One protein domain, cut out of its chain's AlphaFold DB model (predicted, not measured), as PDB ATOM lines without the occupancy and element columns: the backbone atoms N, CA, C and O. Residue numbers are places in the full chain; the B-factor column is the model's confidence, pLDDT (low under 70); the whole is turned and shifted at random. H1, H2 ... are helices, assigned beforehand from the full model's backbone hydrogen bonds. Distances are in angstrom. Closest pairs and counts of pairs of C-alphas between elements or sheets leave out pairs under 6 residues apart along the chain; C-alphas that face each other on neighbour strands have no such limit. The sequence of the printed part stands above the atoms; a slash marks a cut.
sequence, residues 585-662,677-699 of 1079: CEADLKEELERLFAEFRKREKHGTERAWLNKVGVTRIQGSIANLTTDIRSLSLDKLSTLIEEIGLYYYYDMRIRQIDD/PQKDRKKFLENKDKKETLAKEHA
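Overview. This is residues 585 to 662 and 677 to 699 of the 1079 residues of an uncharacterized protein of Methanomicrobiales archaeon (UniProt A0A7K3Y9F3). A rod is built round long helix H4: H5 runs back beside it, H3 packs on its first part with H1 alongside H3, and short H2 crosses it. The printed part has 101 residues, with five named helices, H1 to H5 in that order along the chain, which hold 84 of them, and no named strand; its class is all helix, and it is only just compact, close to loose, with a radius of gyration of the C-alphas of 15.3 A and spans of 51 by 24 by 18 A.

Along the chain. H1, residues 585 to 602, 28.6 A, begins at C-alpha 585 (30.092, 15.190, 12.306). H2 is 609 to 616, H3 618 to 628, H4 638 to 661, 37.8 A. H5, 677 to 699, 35.2 A, ends at C-alpha 699 (29.421, -1.455, 23.249).

Arrangement. H1, H3 and H4 form an up and down bundle, each running against the one before. With residues 589 to 596 alone, H1 touches H3, closest C-alphas Leu 596 and Val 618, 6.9 A. The hub H4 touches H5, C-alphas Tyr 650 and Lys 688 closest at 5.1 A, a shallow tilt of 27 degrees, opposite ways. Every O i to N i+4 pair is within hydrogen-bond range in H2, but 9 of 14 in H1, 6 of 7 in H3, 14 of 20 in H4, 15 of 19 in H5.

Size, cuts and confidence. Residues 663 to 676 are cut out, an 11.6 A gap between C-alphas 662 and 677. Residues 630 to 636 stand free. Mean pLDDT of the printed part is 74.4, with 21 residues under 70.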
ATOM      1  N   CYS A 585      30.726  16.376  12.907       71.31
ATOM      2  CA  CYS A 585      30.092  15.190  12.306       71.31
ATOM      3  C   CYS A 585      29.395  14.232  13.293       71.31
ATOM      4  O   CYS A 585      28.645  13.341  12.889       71.31
ATOM      5  N   GLU A 586      29.662  14.361  14.594       77.94
ATOM      6  CA  GLU A 586      29.243  13.404  15.627       77.94
ATOM      7  C   GLU A 586      27.711  13.277  15.783       77.94
ATOM      8  O   GLU A 586      27.197  12.184  16.042       77.94
ATOM      9  N   ALA A 587      26.972  14.374  15.597       76.88
ATOM     10  CA  ALA A 587      25.519  14.404  15.770       76.88
ATOM     11  C   ALA A 587      24.767  13.576  14.707       76.88
ATOM     12  O   ALA A 587      23.841  12.833  15.046       76.88
ATOM     13  N   ASP A 588      25.202  13.652  13.447       76.31
ATOM     14  CA  ASP A 588      24.541  12.994  12.312       76.31
ATOM     15  C   ASP A 588      24.681  11.464  12.377       76.31
ATOM     16  O   ASP A 588      23.719  10.720  12.160       76.31
ATOM     17  N   LEU A 589      25.866  10.970  12.757       76.81
ATOM     18  CA  LEU A 589      26.154   9.532  12.829       76.81
ATOM     19  C   LEU A 589      25.329   8.823  13.918       76.81
ATOM     20  O   LEU A 589      24.926   7.665  13.758       76.81
ATOM     21  N   LYS A 590      25.037   9.526  15.019       79.38
ATOM     22  CA  LYS A 590      24.164   9.032  16.092       79.38
ATOM     23  C   LYS A 590      22.739   8.789  15.592       79.38
ATOM     24  O   LYS A 590      22.147   7.757  15.914       79.38
ATOM     25  N   GLU A 591      22.185   9.726  14.822       77.62
ATOM     26  CA  GLU A 591      20.805   9.631  14.335       77.62
ATOM     27  C   GLU A 591      20.628   8.458  13.356       77.62
ATOM     28  O   GLU A 591      19.617   7.748  13.394       77.62
ATOM     29  N   GLU A 592      21.633   8.189  12.513       78.25
ATOM     30  CA  GLU A 592      21.610   7.028  11.619       78.25
ATOM     31  C   GLU A 592      21.565   5.699  12.390       78.25
ATOM     32  O   GLU A 592      20.749   4.827  12.069       78.25
ATOM     33  N   LEU A 593      22.396   5.549  13.427       80.25
ATOM     34  CA  LEU A 593      22.493   4.327  14.235       80.25
ATOM     35  C   LEU A 593      21.179   3.964  14.932       80.25
ATOM     36  O   LEU A 593      20.772   2.800  14.933       80.25
ATOM     37  N   GLU A 594      20.480   4.953  15.485       79.25
ATOM     38  CA  GLU A 594      19.199   4.728  16.160       79.25
ATOM     39  C   GLU A 594      18.108   4.255  15.185       79.25
ATOM     40  O   GLU A 594      17.338   3.343  15.509       79.25
ATOM     41  N   ARG A 595      18.079   4.793  13.954       77.69
ATOM     42  CA  ARG A 595      17.158   4.324  12.901       77.69
ATOM     43  C   ARG A 595      17.436   2.874  12.504       77.69
ATOM     44  O   ARG A 595      16.493   2.098  12.346       77.69
ATOM     45  N   LEU A 596      18.707   2.488  12.387       81.31
ATOM     46  CA  LEU A 596      19.100   1.113  12.064       81.31
ATOM     47  C   LEU A 596      18.615   0.112  13.122       81.31
ATOM     48  O   LEU A 596      18.045  -0.931  12.792       81.31
ATOM     49  N   PHE A 597      18.778   0.435  14.405       81.56
ATOM     50  CA  PHE A 597      18.337  -0.444  15.487       81.56
ATOM     51  C   PHE A 597      16.813  -0.612  15.552       81.56
ATOM     52  O   PHE A 597      16.333  -1.661  15.994       81.56
ATOM     53  N   ALA A 598      16.038   0.368  15.078       74.75
ATOM     54  CA  ALA A 598      14.588   0.238  14.955       74.75
ATOM     55  C   ALA A 598      14.177  -0.763  13.855       74.75
ATOM     56  O   ALA A 598      13.246  -1.544  14.061       74.75
ATOM     57  N   GLU A 599      14.885  -0.802  12.720       73.69
ATOM     58  CA  GLU A 599      14.592  -1.733  11.616       73.69
ATOM     59  C   GLU A 599      14.824  -3.202  11.995       73.69
ATOM     60  O   GLU A 599      14.008  -4.064  11.652       73.69
ATOM     61  N   PHE A 600      15.856  -3.505  12.792       80.50
ATOM     62  CA  PHE A 600      16.093  -4.867  13.299       80.50
ATOM     63  C   PHE A 600      14.873  -5.468  14.024       80.50
ATOM     64  O   PHE A 600      14.679  -6.689  14.027       80.50
ATOM     65  N   ARG A 601      14.006  -4.628  14.606       69.50
ATOM     66  CA  ARG A 601      12.845  -5.053  15.403       69.50
ATOM     67  C   ARG A 601      11.682  -5.594  14.566       69.50
ATOM     68  O   ARG A 601      10.879  -6.354  15.105       69.50
ATOM     69  N   LYS A 602      11.580  -5.256  13.272       70.38
ATOM     70  CA  LYS A 602      10.418  -5.612  12.426       70.38
ATOM     71  C   LYS A 602      10.329  -7.106  12.064       70.38
ATOM     72  O   LYS A 602       9.242  -7.582  11.758       70.38
ATOM     73  N   ARG A 603      11.434  -7.865  12.153       64.88
ATOM     74  CA  ARG A 603      11.490  -9.353  12.091       64.88
ATOM     75  C   ARG A 603      10.763 -10.009  10.893       64.88
ATOM     76  O   ARG A 603      10.184 -11.088  11.023       64.88
ATOM     77  N   GLU A 604      10.806  -9.386   9.716       63.03
ATOM     78  CA  GLU A 604      10.161  -9.898   8.495       63.03
ATOM     79  C   GLU A 604      10.861 -11.132   7.892       63.03
ATOM     80  O   GLU A 604      12.088 -11.226   7.859       63.03
ATOM     81  N   LYS A 605      10.080 -12.074   7.339       58.44
ATOM     82  CA  LYS A 605      10.569 -13.374   6.848       58.44
ATOM     83  C   LYS A 605      11.461 -13.230   5.607       58.44
ATOM     84  O   LYS A 605      10.952 -13.030   4.510       58.44
ATOM     85  N   HIS A 606      12.777 -13.414   5.748       59.97
ATOM     86  CA  HIS A 606      13.716 -13.331   4.620       59.97
ATOM     87  C   HIS A 606      14.852 -14.361   4.658       59.97
ATOM     88  O   HIS A 606      15.125 -14.969   5.688       59.97
ATOM     89  N   GLY A 607      15.455 -14.573   3.480       67.38
ATOM     90  CA  GLY A 607      16.414 -15.624   3.112       67.38
ATOM     91  C   GLY A 607      17.640 -15.789   4.022       67.38
ATOM     92  O   GLY A 607      17.510 -16.276   5.137       67.38
ATOM     93  N   THR A 608      18.846 -15.529   3.514       76.56
ATOM     94  CA  THR A 608      20.127 -15.781   4.211       76.56
ATOM     95  C   THR A 608      20.574 -14.593   5.083       76.56
ATOM     96  O   THR A 608      20.070 -13.485   4.915       76.56
ATOM     97  N   GLU A 609      21.560 -14.790   5.973       75.94
ATOM     98  CA  GLU A 609      22.123 -13.756   6.876       75.94
ATOM     99  C   GLU A 609      22.540 -12.471   6.150       75.94
ATOM    100  O   GLU A 609      22.182 -11.365   6.546       75.94
ATOM    101  N   ARG A 610      23.255 -12.614   5.029       75.00
ATOM    102  CA  ARG A 610      23.753 -11.471   4.252       75.00
ATOM    103  C   ARG A 610      22.630 -10.669   3.595       75.00
ATOM    104  O   ARG A 610      22.705  -9.447   3.517       75.00
ATOM    105  N   ALA A 611      21.577 -11.347   3.137       77.75
ATOM    106  CA  ALA A 611      20.405 -10.676   2.585       77.75
ATOM    107  C   ALA A 611      19.636  -9.908   3.674       77.75
ATOM    108  O   ALA A 611      19.073  -8.853   3.393       77.75
ATOM    109  N   TRP A 612      19.652 -10.408   4.914       77.44
ATOM    110  CA  TRP A 612      19.058  -9.729   6.061       77.44
ATOM    111  C   TRP A 612      19.801  -8.441   6.407       77.44
ATOM    112  O   TRP A 612      19.176  -7.388   6.368       77.44
ATOM    113  N   LEU A 613      21.114  -8.510   6.660       77.62
ATOM    114  CA  LEU A 613      21.926  -7.353   7.072       77.62
ATOM    115  C   LEU A 613      21.864  -6.187   6.074       77.62
ATOM    116  O   LEU A 613      21.771  -5.029   6.481       77.62
ATOM    117  N   ASN A 614      21.841  -6.492   4.773       78.75
ATOM    118  CA  ASN A 614      21.650  -5.477   3.737       78.75
ATOM    119  C   ASN A 614      20.251  -4.859   3.773       78.75
ATOM    120  O   ASN A 614      20.122  -3.645   3.655       78.75
ATOM    121  N   LYS A 615      19.200  -5.670   3.936       77.62
ATOM    122  CA  LYS A 615      17.820  -5.168   3.930       77.62
ATOM    123  C   LYS A 615      17.549  -4.229   5.105       77.62
ATOM    124  O   LYS A 615      16.897  -3.209   4.930       77.62
ATOM    125  N   VAL A 616      18.032  -4.586   6.288       75.44
ATOM    126  CA  VAL A 616      17.821  -3.793   7.508       75.44
ATOM    127  C   VAL A 616      18.721  -2.558   7.589       75.44
ATOM    128  O   VAL A 616      18.472  -1.705   8.426       75.44
ATOM    129  N   GLY A 617      19.717  -2.423   6.701       75.19
ATOM    130  CA  GLY A 617      20.473  -1.180   6.507       75.19
ATOM    131  C   GLY A 617      21.868  -1.112   7.143       75.19
ATOM    132  O   GLY A 617      22.448  -0.030   7.166       75.19
ATOM    133  N   VAL A 618      22.441  -2.226   7.622       78.69
ATOM    134  CA  VAL A 618      23.764  -2.238   8.295       78.69
ATOM    135  C   VAL A 618      24.874  -1.708   7.390       78.69
ATOM    136  O   VAL A 618      25.666  -0.866   7.802       78.69
ATOM    137  N   THR A 619      24.898  -2.138   6.129       77.06
ATOM    138  CA  THR A 619      25.942  -1.759   5.165       77.06
ATOM    139  C   THR A 619      25.964  -0.269   4.829       77.06
ATOM    140  O   THR A 619      27.008   0.238   4.430       77.06
ATOM    141  N   ARG A 620      24.854   0.460   5.026       77.88
ATOM    142  CA  ARG A 620      24.822   1.916   4.830       77.88
ATOM    143  C   ARG A 620      25.619   2.646   5.912       77.88
ATOM    144  O   ARG A 620      26.451   3.477   5.581       77.88
ATOM    145  N   ILE A 621      25.409   2.292   7.182       78.94
ATOM    146  CA  ILE A 621      26.101   2.934   8.315       78.94
ATOM    147  C   ILE A 621      27.593   2.615   8.315       78.94
ATOM    148  O   ILE A 621      28.409   3.486   8.605       78.94
ATOM    149  N   GLN A 622      27.967   1.392   7.931       78.12
ATOM    150  CA  GLN A 622      29.379   1.041   7.761       78.12
ATOM    151  C   GLN A 622      30.068   1.946   6.715       78.12
ATOM    152  O   GLN A 622      31.240   2.274   6.875       78.12
ATOM    153  N   GLY A 623      29.336   2.413   5.693       74.44
ATOM    154  CA  GLY A 623      29.817   3.413   4.731       74.44
ATOM    155  C   GLY A 623      30.000   4.812   5.335       74.44
ATOM    156  O   GLY A 623      31.023   5.445   5.086       74.44
ATOM    157  N   SER A 624      29.061   5.277   6.167       75.38
ATOM    158  CA  SER A 624      29.169   6.572   6.862       75.38
ATOM    159  C   SER A 624      30.372   6.617   7.816       75.38
ATOM    160  O   SER A 624      31.088   7.613   7.859       75.38
ATOM    161  N   ILE A 625      30.646   5.519   8.532       77.19
ATOM    162  CA  ILE A 625      31.798   5.405   9.443       77.19
ATOM    163  C   ILE A 625      33.129   5.465   8.676       77.19
ATOM    164  O   ILE A 625      34.062   6.119   9.130       77.19
ATOM    165  N   ALA A 626      33.220   4.830   7.503       73.75
ATOM    166  CA  ALA A 626      34.458   4.787   6.722       73.75
ATOM    167  C   ALA A 626      34.907   6.164   6.199       73.75
ATOM    168  O   ALA A 626      36.107   6.414   6.115       73.75
ATOM    169  N   ASN A 627      33.970   7.067   5.884       75.06
ATOM    170  CA  ASN A 627      34.306   8.424   5.434       75.06
ATOM    171  C   ASN A 627      34.986   9.255   6.541       75.06
ATOM    172  O   ASN A 627      35.885  10.039   6.250       75.06
ATOM    173  N   LEU A 628      34.602   9.044   7.804       72.75
ATOM    174  CA  LEU A 628      35.126   9.788   8.958       72.75
ATOM    175  C   LEU A 628      36.547   9.368   9.362       72.75
ATOM    176  O   LEU A 628      37.282  10.156   9.954       72.75
ATOM    177  N   THR A 629      36.974   8.156   9.000       69.75
ATOM    178  CA  THR A 629      38.332   7.653   9.278       69.75
ATOM    179  C   THR A 629      39.427   8.480   8.588       69.75
ATOM    180  O   THR A 629      40.579   8.463   9.019       69.75
ATOM    181  N   THR A 630      39.094   9.229   7.531       69.56
ATOM    182  CA  THR A 630      40.051  10.073   6.795       69.56
ATOM    183  C   THR A 630      40.475  11.317   7.581       69.56
ATOM    184  O   THR A 630      41.649  11.693   7.537       69.56
ATOM    185  N   ASP A 631      39.536  11.900   8.330       67.75
ATOM    186  CA  ASP A 631      39.705  13.181   9.026       67.75
ATOM    187  C   ASP A 631      40.018  12.995  10.521       67.75
ATOM    188  O   ASP A 631      40.543  13.897  11.169       67.75
ATOM    189  N   ILE A 632      39.758  11.800  11.067       73.25
ATOM    190  CA  ILE A 632      39.935  11.478  12.487       73.25
ATOM    191  C   ILE A 632      40.929  10.323  12.628       73.25
ATOM    192  O   ILE A 632      40.554   9.154  12.724       73.25
ATOM    193  N   ARG A 633      42.225  10.648  12.658       69.62
ATOM    194  CA  ARG A 633      43.301   9.642  12.779       69.62
ATOM    195  C   ARG A 633      43.485   9.129  14.202       69.62
ATOM    196  O   ARG A 633      44.002   8.031  14.408       69.62
ATOM    197  N   SER A 634      43.062   9.916  15.183       69.50
ATOM    198  CA  SER A 634      43.241   9.644  16.606       69.50
ATOM    199  C   SER A 634      42.230   8.648  17.204       69.50
ATOM    200  O   SER A 634      42.433   8.219  18.340       69.50
ATOM    201  N   LEU A 635      41.190   8.207  16.467       74.06
ATOM    202  CA  LEU A 635      40.159   7.256  16.935       74.06
ATOM    203  C   LEU A 635      40.017   6.010  16.026       74.06
ATOM    204  O   LEU A 635      40.019   6.103  14.805       74.06
ATOM    205  N   SER A 636      39.838   4.811  16.608       74.00
ATOM    206  CA  SER A 636      39.751   3.527  15.867       74.00
ATOM    207  C   SER A 636      38.339   3.183  15.357       74.00
ATOM    208  O   SER A 636      37.742   2.193  15.797       74.00
ATOM    209  N   LEU A 637      37.800   3.984  14.436       75.88
ATOM    210  CA  LEU A 637      36.407   3.898  13.960       75.88
ATOM    211  C   LEU A 637      36.006   2.539  13.335       75.88
ATOM    212  O   LEU A 637      34.842   2.148  13.422       75.88
ATOM    213  N   ASP A 638      36.945   1.742  12.815       71.62
ATOM    214  CA  ASP A 638      36.658   0.403  12.263       71.62
ATOM    215  C   ASP A 638      36.016  -0.559  13.281       71.62
ATOM    216  O   ASP A 638      35.177  -1.393  12.933       71.62
ATOM    217  N   LYS A 639      36.364  -0.442  14.570       77.56
ATOM    218  CA  LYS A 639      35.795  -1.311  15.616       77.56
ATOM    219  C   LYS A 639      34.321  -1.003  15.892       77.56
ATOM    220  O   LYS A 639      33.583  -1.909  16.282       77.56
ATOM    221  N   LEU A 640      33.888   0.241  15.672       79.12
ATOM    222  CA  LEU A 640      32.483   0.644  15.775       79.12
ATOM    223  C   LEU A 640      31.642  -0.031  14.681       79.12
ATOM    224  O   LEU A 640      30.555  -0.534  14.956       79.12
ATOM    225  N   SER A 641      32.188  -0.121  13.465       76.69
ATOM    226  CA  SER A 641      31.556  -0.770  12.309       76.69
ATOM    227  C   SER A 641      31.230  -2.252  12.565       76.69
ATOM    228  O   SER A 641      30.117  -2.710  12.299       76.69
ATOM    229  N   THR A 642      32.170  -2.992  13.164       78.50
ATOM    230  CA  THR A 642      32.012  -4.416  13.517       78.50
ATOM    231  C   THR A 642      30.927  -4.648  14.572       78.50
ATOM    232  O   THR A 642      30.159  -5.606  14.486       78.50
ATOM    233  N   LEU A 643      30.831  -3.768  15.572       82.88
ATOM    234  CA  LEU A 643      29.838  -3.881  16.644       82.88
ATOM    235  C   LEU A 643      28.396  -3.832  16.103       82.88
ATOM    236  O   LEU A 643      27.534  -4.591  16.546       82.88
ATOM    237  N   ILE A 644      28.137  -2.966  15.126       82.56
ATOM    238  CA  ILE A 644      26.804  -2.770  14.538       82.56
ATOM    239  C   ILE A 644      26.332  -4.028  13.792       82.56
ATOM    240  O   ILE A 644      25.157  -4.401  13.863       82.56
ATOM    241  N   GLU A 645      27.249  -4.709  13.108       79.12
ATOM    242  CA  GLU A 645      26.967  -5.938  12.365       79.12
ATOM    243  C   GLU A 645      26.564  -7.099  13.285       79.12
ATOM    244  O   GLU A 645      25.578  -7.797  13.023       79.12
ATOM    245  N   GLU A 646      27.272  -7.271  14.405       81.50
ATOM    246  CA  GLU A 646      26.988  -8.317  15.394       81.50
ATOM    247  C   GLU A 646      25.584  -8.168  16.006       81.50
ATOM    248  O   GLU A 646      24.855  -9.157  16.139       81.50
ATOM    249  N   ILE A 647      25.156  -6.930  16.288       81.50
ATOM    250  CA  ILE A 647      23.793  -6.629  16.757       81.50
ATOM    251  C   ILE A 647      22.753  -7.049  15.704       81.50
ATOM    252  O   ILE A 647      21.718  -7.626  16.046       81.50
ATOM    253  N   GLY A 648      23.020  -6.818  14.416       78.75
ATOM    254  CA  GLY A 648      22.093  -7.180  13.341       78.75
ATOM    255  C   GLY A 648      21.894  -8.686  13.158       78.75
ATOM    256  O   GLY A 648      20.771  -9.141  12.905       78.75
ATOM    257  N   LEU A 649      22.960  -9.477  13.322       80.00
ATOM    258  CA  LEU A 649      22.910 -10.939  13.205       80.00
ATOM    259  C   LEU A 649      22.156 -11.604  14.362       80.00
ATOM    260  O   LEU A 649      21.489 -12.619  14.149       80.00
ATOM    261  N   TYR A 650      22.191 -11.021  15.562       83.56
ATOM    262  CA  TYR A 650      21.384 -11.492  16.690       83.56
ATOM    263  C   TYR A 650      19.887 -11.562  16.339       83.56
ATOM    264  O   TYR A 650      19.236 -12.600  16.509       83.56
ATOM    265  N   TYR A 651      19.345 -10.473  15.783       80.06
ATOM    266  CA  TYR A 651      17.926 -10.382  15.433       80.06
ATOM    267  C   TYR A 651      17.526 -11.344  14.303       80.06
ATOM    268  O   TYR A 651      16.398 -11.845  14.294       80.06
ATOM    269  N   TYR A 652      18.447 -11.661  13.388       78.38
ATOM    270  CA  TYR A 652      18.210 -12.639  12.322       78.38
ATOM    271  C   TYR A 652      17.949 -14.052  12.867       78.38
ATOM    272  O   TYR A 652      17.004 -14.726  12.441       78.38
ATOM    273  N   TYR A 653      18.764 -14.519  13.816       79.25
ATOM    274  CA  TYR A 653      18.621 -15.876  14.349       79.25
ATOM    275  C   TYR A 653      17.395 -16.033  15.255       79.25
ATOM    276  O   TYR A 653      16.718 -17.061  15.168       79.25
ATOM    277  N   ASP A 654      17.044 -15.015  16.052       75.88
ATOM    278  CA  ASP A 654      15.814 -15.027  16.867       75.88
ATOM    279  C   ASP A 654      14.558 -15.239  16.008       75.88
ATOM    280  O   ASP A 654      13.684 -16.046  16.337       75.88
ATOM    281  N   MET A 655      14.503 -14.575  14.850       74.81
ATOM    282  CA  MET A 655      13.414 -14.725  13.886       74.81
ATOM    283  C   MET A 655      13.315 -16.163  13.331       74.81
ATOM    284  O   MET A 655      12.206 -16.673  13.157       74.81
ATOM    285  N   ARG A 656      14.437 -16.845  13.046       72.94
ATOM    286  CA  ARG A 656      14.431 -18.213  12.479       72.94
ATOM    287  C   ARG A 656      13.950 -19.281  13.460       72.94
ATOM    288  O   ARG A 656      13.254 -20.199  13.036       72.94
ATOM    289  N   ILE A 657      14.292 -19.163  14.741       71.94
ATOM    290  CA  ILE A 657      13.926 -20.146  15.776       71.94
ATOM    291  C   ILE A 657      12.407 -20.228  15.936       71.94
ATOM    292  O   ILE A 657      11.848 -21.322  15.920       71.94
ATOM    293  N   ARG A 658      11.730 -19.076  16.006       67.75
ATOM    294  CA  ARG A 658      10.272 -19.018  16.193       67.75
ATOM    295  C   ARG A 658       9.498 -19.701  15.068       67.75
ATOM    296  O   ARG A 658       8.484 -20.329  15.323       67.75
ATOM    297  N   GLN A 659      10.009 -19.655  13.834       66.38
ATOM    298  CA  GLN A 659       9.357 -20.312  12.693       66.38
ATOM    299  C   GLN A 659       9.253 -21.833  12.840       66.38
ATOM    300  O   GLN A 659       8.364 -22.432  12.241       66.38
ATOM    301  N   ILE A 660      10.171 -22.465  13.577       63.31
ATOM    302  CA  ILE A 660      10.179 -23.921  13.756       63.31
ATOM    303  C   ILE A 660       9.152 -24.352  14.816       63.31
ATOM    304  O   ILE A 660       8.599 -25.446  14.707       63.31
ATOM    305  N   ASP A 661       8.855 -23.501  15.801       65.12
ATOM    306  CA  ASP A 661       8.034 -23.871  16.960       65.12
ATOM    307  C   ASP A 661       6.512 -23.936  16.664       65.12
ATOM    308  O   ASP A 661       5.783 -24.592  17.404       65.12
ATOM    309  N   ASP A 662       6.030 -23.391  15.537       62.28
ATOM    310  CA  ASP A 662       4.588 -23.199  15.262       62.28
ATOM    311  C   ASP A 662       3.866 -24.298  14.403       62.28
ATOM    312  O   ASP A 662       2.737 -24.084  13.964       62.28
ATOM    313  N   PRO A 677      13.450 -31.920  11.787       58.91
ATOM    314  CA  PRO A 677      13.063 -30.594  12.318       58.91
ATOM    315  C   PRO A 677      13.742 -30.139  13.628       58.91
ATOM    316  O   PRO A 677      13.971 -28.950  13.829       58.91
ATOM    317  N   GLN A 678      14.101 -31.058  14.532       60.59
ATOM    318  CA  GLN A 678      14.704 -30.702  15.830       60.59
ATOM    319  C   GLN A 678      16.175 -30.262  15.735       60.59
ATOM    320  O   GLN A 678      16.654 -29.528  16.601       60.59
ATOM    321  N   LYS A 679      16.902 -30.693  14.694       61.84
ATOM    322  CA  LYS A 679      18.341 -30.417  14.556       61.84
ATOM    323  C   LYS A 679      18.614 -28.962  14.149       61.84
ATOM    324  O   LYS A 679      19.560 -28.362  14.653       61.84
ATOM    325  N   ASP A 680      17.754 -28.380  13.314       62.34
ATOM    326  CA  ASP A 680      17.922 -27.010  12.806       62.34
ATOM    327  C   ASP A 680      17.624 -25.941  13.869       62.34
ATOM    328  O   ASP A 680      18.323 -24.931  13.948       62.34
ATOM    329  N   ARG A 681      16.661 -26.189  14.769       71.38
ATOM    330  CA  ARG A 681      16.335 -25.271  15.875       71.38
ATOM    331  C   ARG A 681      17.514 -25.055  16.824       71.38
ATOM    332  O   ARG A 681      17.796 -23.920  17.203       71.38
ATOM    333  N   LYS A 682      18.217 -26.133  17.194       68.00
ATOM    334  CA  LYS A 682      19.361 -26.058  18.116       68.00
ATOM    335  C   LYS A 682      20.493 -25.202  17.537       68.00
ATOM    336  O   LYS A 682      21.046 -24.369  18.246       68.00
ATOM    337  N   LYS A 683      20.777 -25.356  16.239       72.19
ATOM    338  CA  LYS A 683      21.834 -24.607  15.547       72.19
ATOM    339  C   LYS A 683      21.573 -23.095  15.527       72.19
ATOM    340  O   LYS A 683      22.501 -22.316  15.715       72.19
ATOM    341  N   PHE A 684      20.328 -22.663  15.311       75.94
ATOM    342  CA  PHE A 684      20.007 -21.231  15.321       75.94
ATOM    343  C   PHE A 684      20.072 -20.611  16.722       75.94
ATOM    344  O   PHE A 684      20.479 -19.457  16.839       75.94
ATOM    345  N   LEU A 685      19.730 -21.363  17.775       72.56
ATOM    346  CA  LEU A 685      19.832 -20.884  19.158       72.56
ATOM    347  C   LEU A 685      21.292 -20.644  19.571       72.56
ATOM    348  O   LEU A 685      21.609 -19.562  20.052       72.56
ATOM    349  N   GLU A 686      22.190 -21.593  19.283       72.69
ATOM    350  CA  GLU A 686      23.629 -21.441  19.565       72.69
ATOM    351  C   GLU A 686      24.228 -20.204  18.872       72.69
ATOM    352  O   GLU A 686      25.014 -19.464  19.464       72.69
ATOM    353  N   ASN A 687      23.828 -19.938  17.625       76.00
ATOM    354  CA  ASN A 687      24.310 -18.766  16.900       76.00
ATOM    355  C   ASN A 687      23.740 -17.444  17.442       76.00
ATOM    356  O   ASN A 687      24.459 -16.447  17.457       76.00
ATOM    357  N   LYS A 688      22.483 -17.421  17.905       80.25
ATOM    358  CA  LYS A 688      21.876 -16.237  18.530       80.25
ATOM    359  C   LYS A 688      22.647 -15.822  19.792       80.25
ATOM    360  O   LYS A 688      23.063 -14.668  19.890       80.25
ATOM    361  N   ASP A 689      22.900 -16.761  20.703       76.38
ATOM    362  CA  ASP A 689      23.563 -16.479  21.987       76.38
ATOM    363  C   ASP A 689      25.015 -15.998  21.794       76.38
ATOM    364  O   ASP A 689      25.498 -15.098  22.494       76.38
ATOM    365  N   LYS A 690      25.711 -16.535  20.780       76.88
ATOM    366  CA  LYS A 690      27.069 -16.096  20.425       76.88
ATOM    367  C   LYS A 690      27.115 -14.624  19.998       76.88
ATOM    368  O   LYS A 690      28.025 -13.904  20.405       76.88
ATOM    369  N   LYS A 691      26.143 -14.174  19.197       81.44
ATOM    370  CA  LYS A 691      26.062 -12.784  18.712       81.44
ATOM    371  C   LYS A 691      25.685 -11.795  19.815       81.44
ATOM    372  O   LYS A 691      26.230 -10.697  19.865       81.44
ATOM    373  N   GLU A 692      24.840 -12.211  20.758       75.38
ATOM    374  CA  GLU A 692      24.511 -11.404  21.939       75.38
ATOM    375  C   GLU A 692      25.729 -11.125  22.830       75.38
ATOM    376  O   GLU A 692      25.910 -10.001  23.304       75.38
ATOM    377  N   THR A 693      26.585 -12.128  23.028       76.38
ATOM    378  CA  THR A 693      27.771 -11.994  23.887       76.38
ATOM    379  C   THR A 693      28.782 -11.001  23.302       76.38
ATOM    380  O   THR A 693      29.219 -10.092  24.007       76.38
ATOM    381  N   LEU A 694      29.091 -11.115  22.003       77.06
ATOM    382  CA  LEU A 694      30.074 -10.254  21.327       77.06
ATOM    383  C   LEU A 694      29.663  -8.775  21.312       77.06
ATOM    384  O   LEU A 694      30.479  -7.890  21.558       77.06
ATOM    385  N   ALA A 695      28.385  -8.487  21.069       75.06
ATOM    386  CA  ALA A 695      27.904  -7.111  21.044       75.06
ATOM    387  C   ALA A 695      27.954  -6.428  22.426       75.06
ATOM    388  O   ALA A 695      28.261  -5.240  22.511       75.06
ATOM    389  N   LYS A 696      27.690  -7.158  23.522       76.06
ATOM    390  CA  LYS A 696      27.748  -6.597  24.888       76.06
ATOM    391  C   LYS A 696      29.164  -6.209  25.319       76.06
ATOM    392  O   LYS A 696      29.311  -5.249  26.073       76.06
ATOM    393  N   GLU A 697      30.188  -6.913  24.844       77.62
ATOM    394  CA  GLU A 697      31.587  -6.663  25.212       77.62
ATOM    395  C   GLU A 697      32.116  -5.343  24.628       77.62
ATOM    396  O   GLU A 697      32.783  -4.573  25.318       77.62
ATOM    397  N   HIS A 698      31.770  -5.033  23.376       77.94
ATOM    398  CA  HIS A 698      32.354  -3.895  22.657       77.94
ATOM    399  C   HIS A 698      31.547  -2.587  22.760       77.94
ATOM    400  O   HIS A 698      32.063  -1.521  22.426       77.94
ATOM    401  N   ALA A 699      30.304  -2.624  23.249       72.56
ATOM    402  CA  ALA A 699      29.421  -1.455  23.249       72.56
ATOM    403  C   ALA A 699      29.891  -0.299  24.162       72.56
ATOM    404  O   ALA A 699      29.740   0.871  23.802       72.56
TER     405      ALA A 699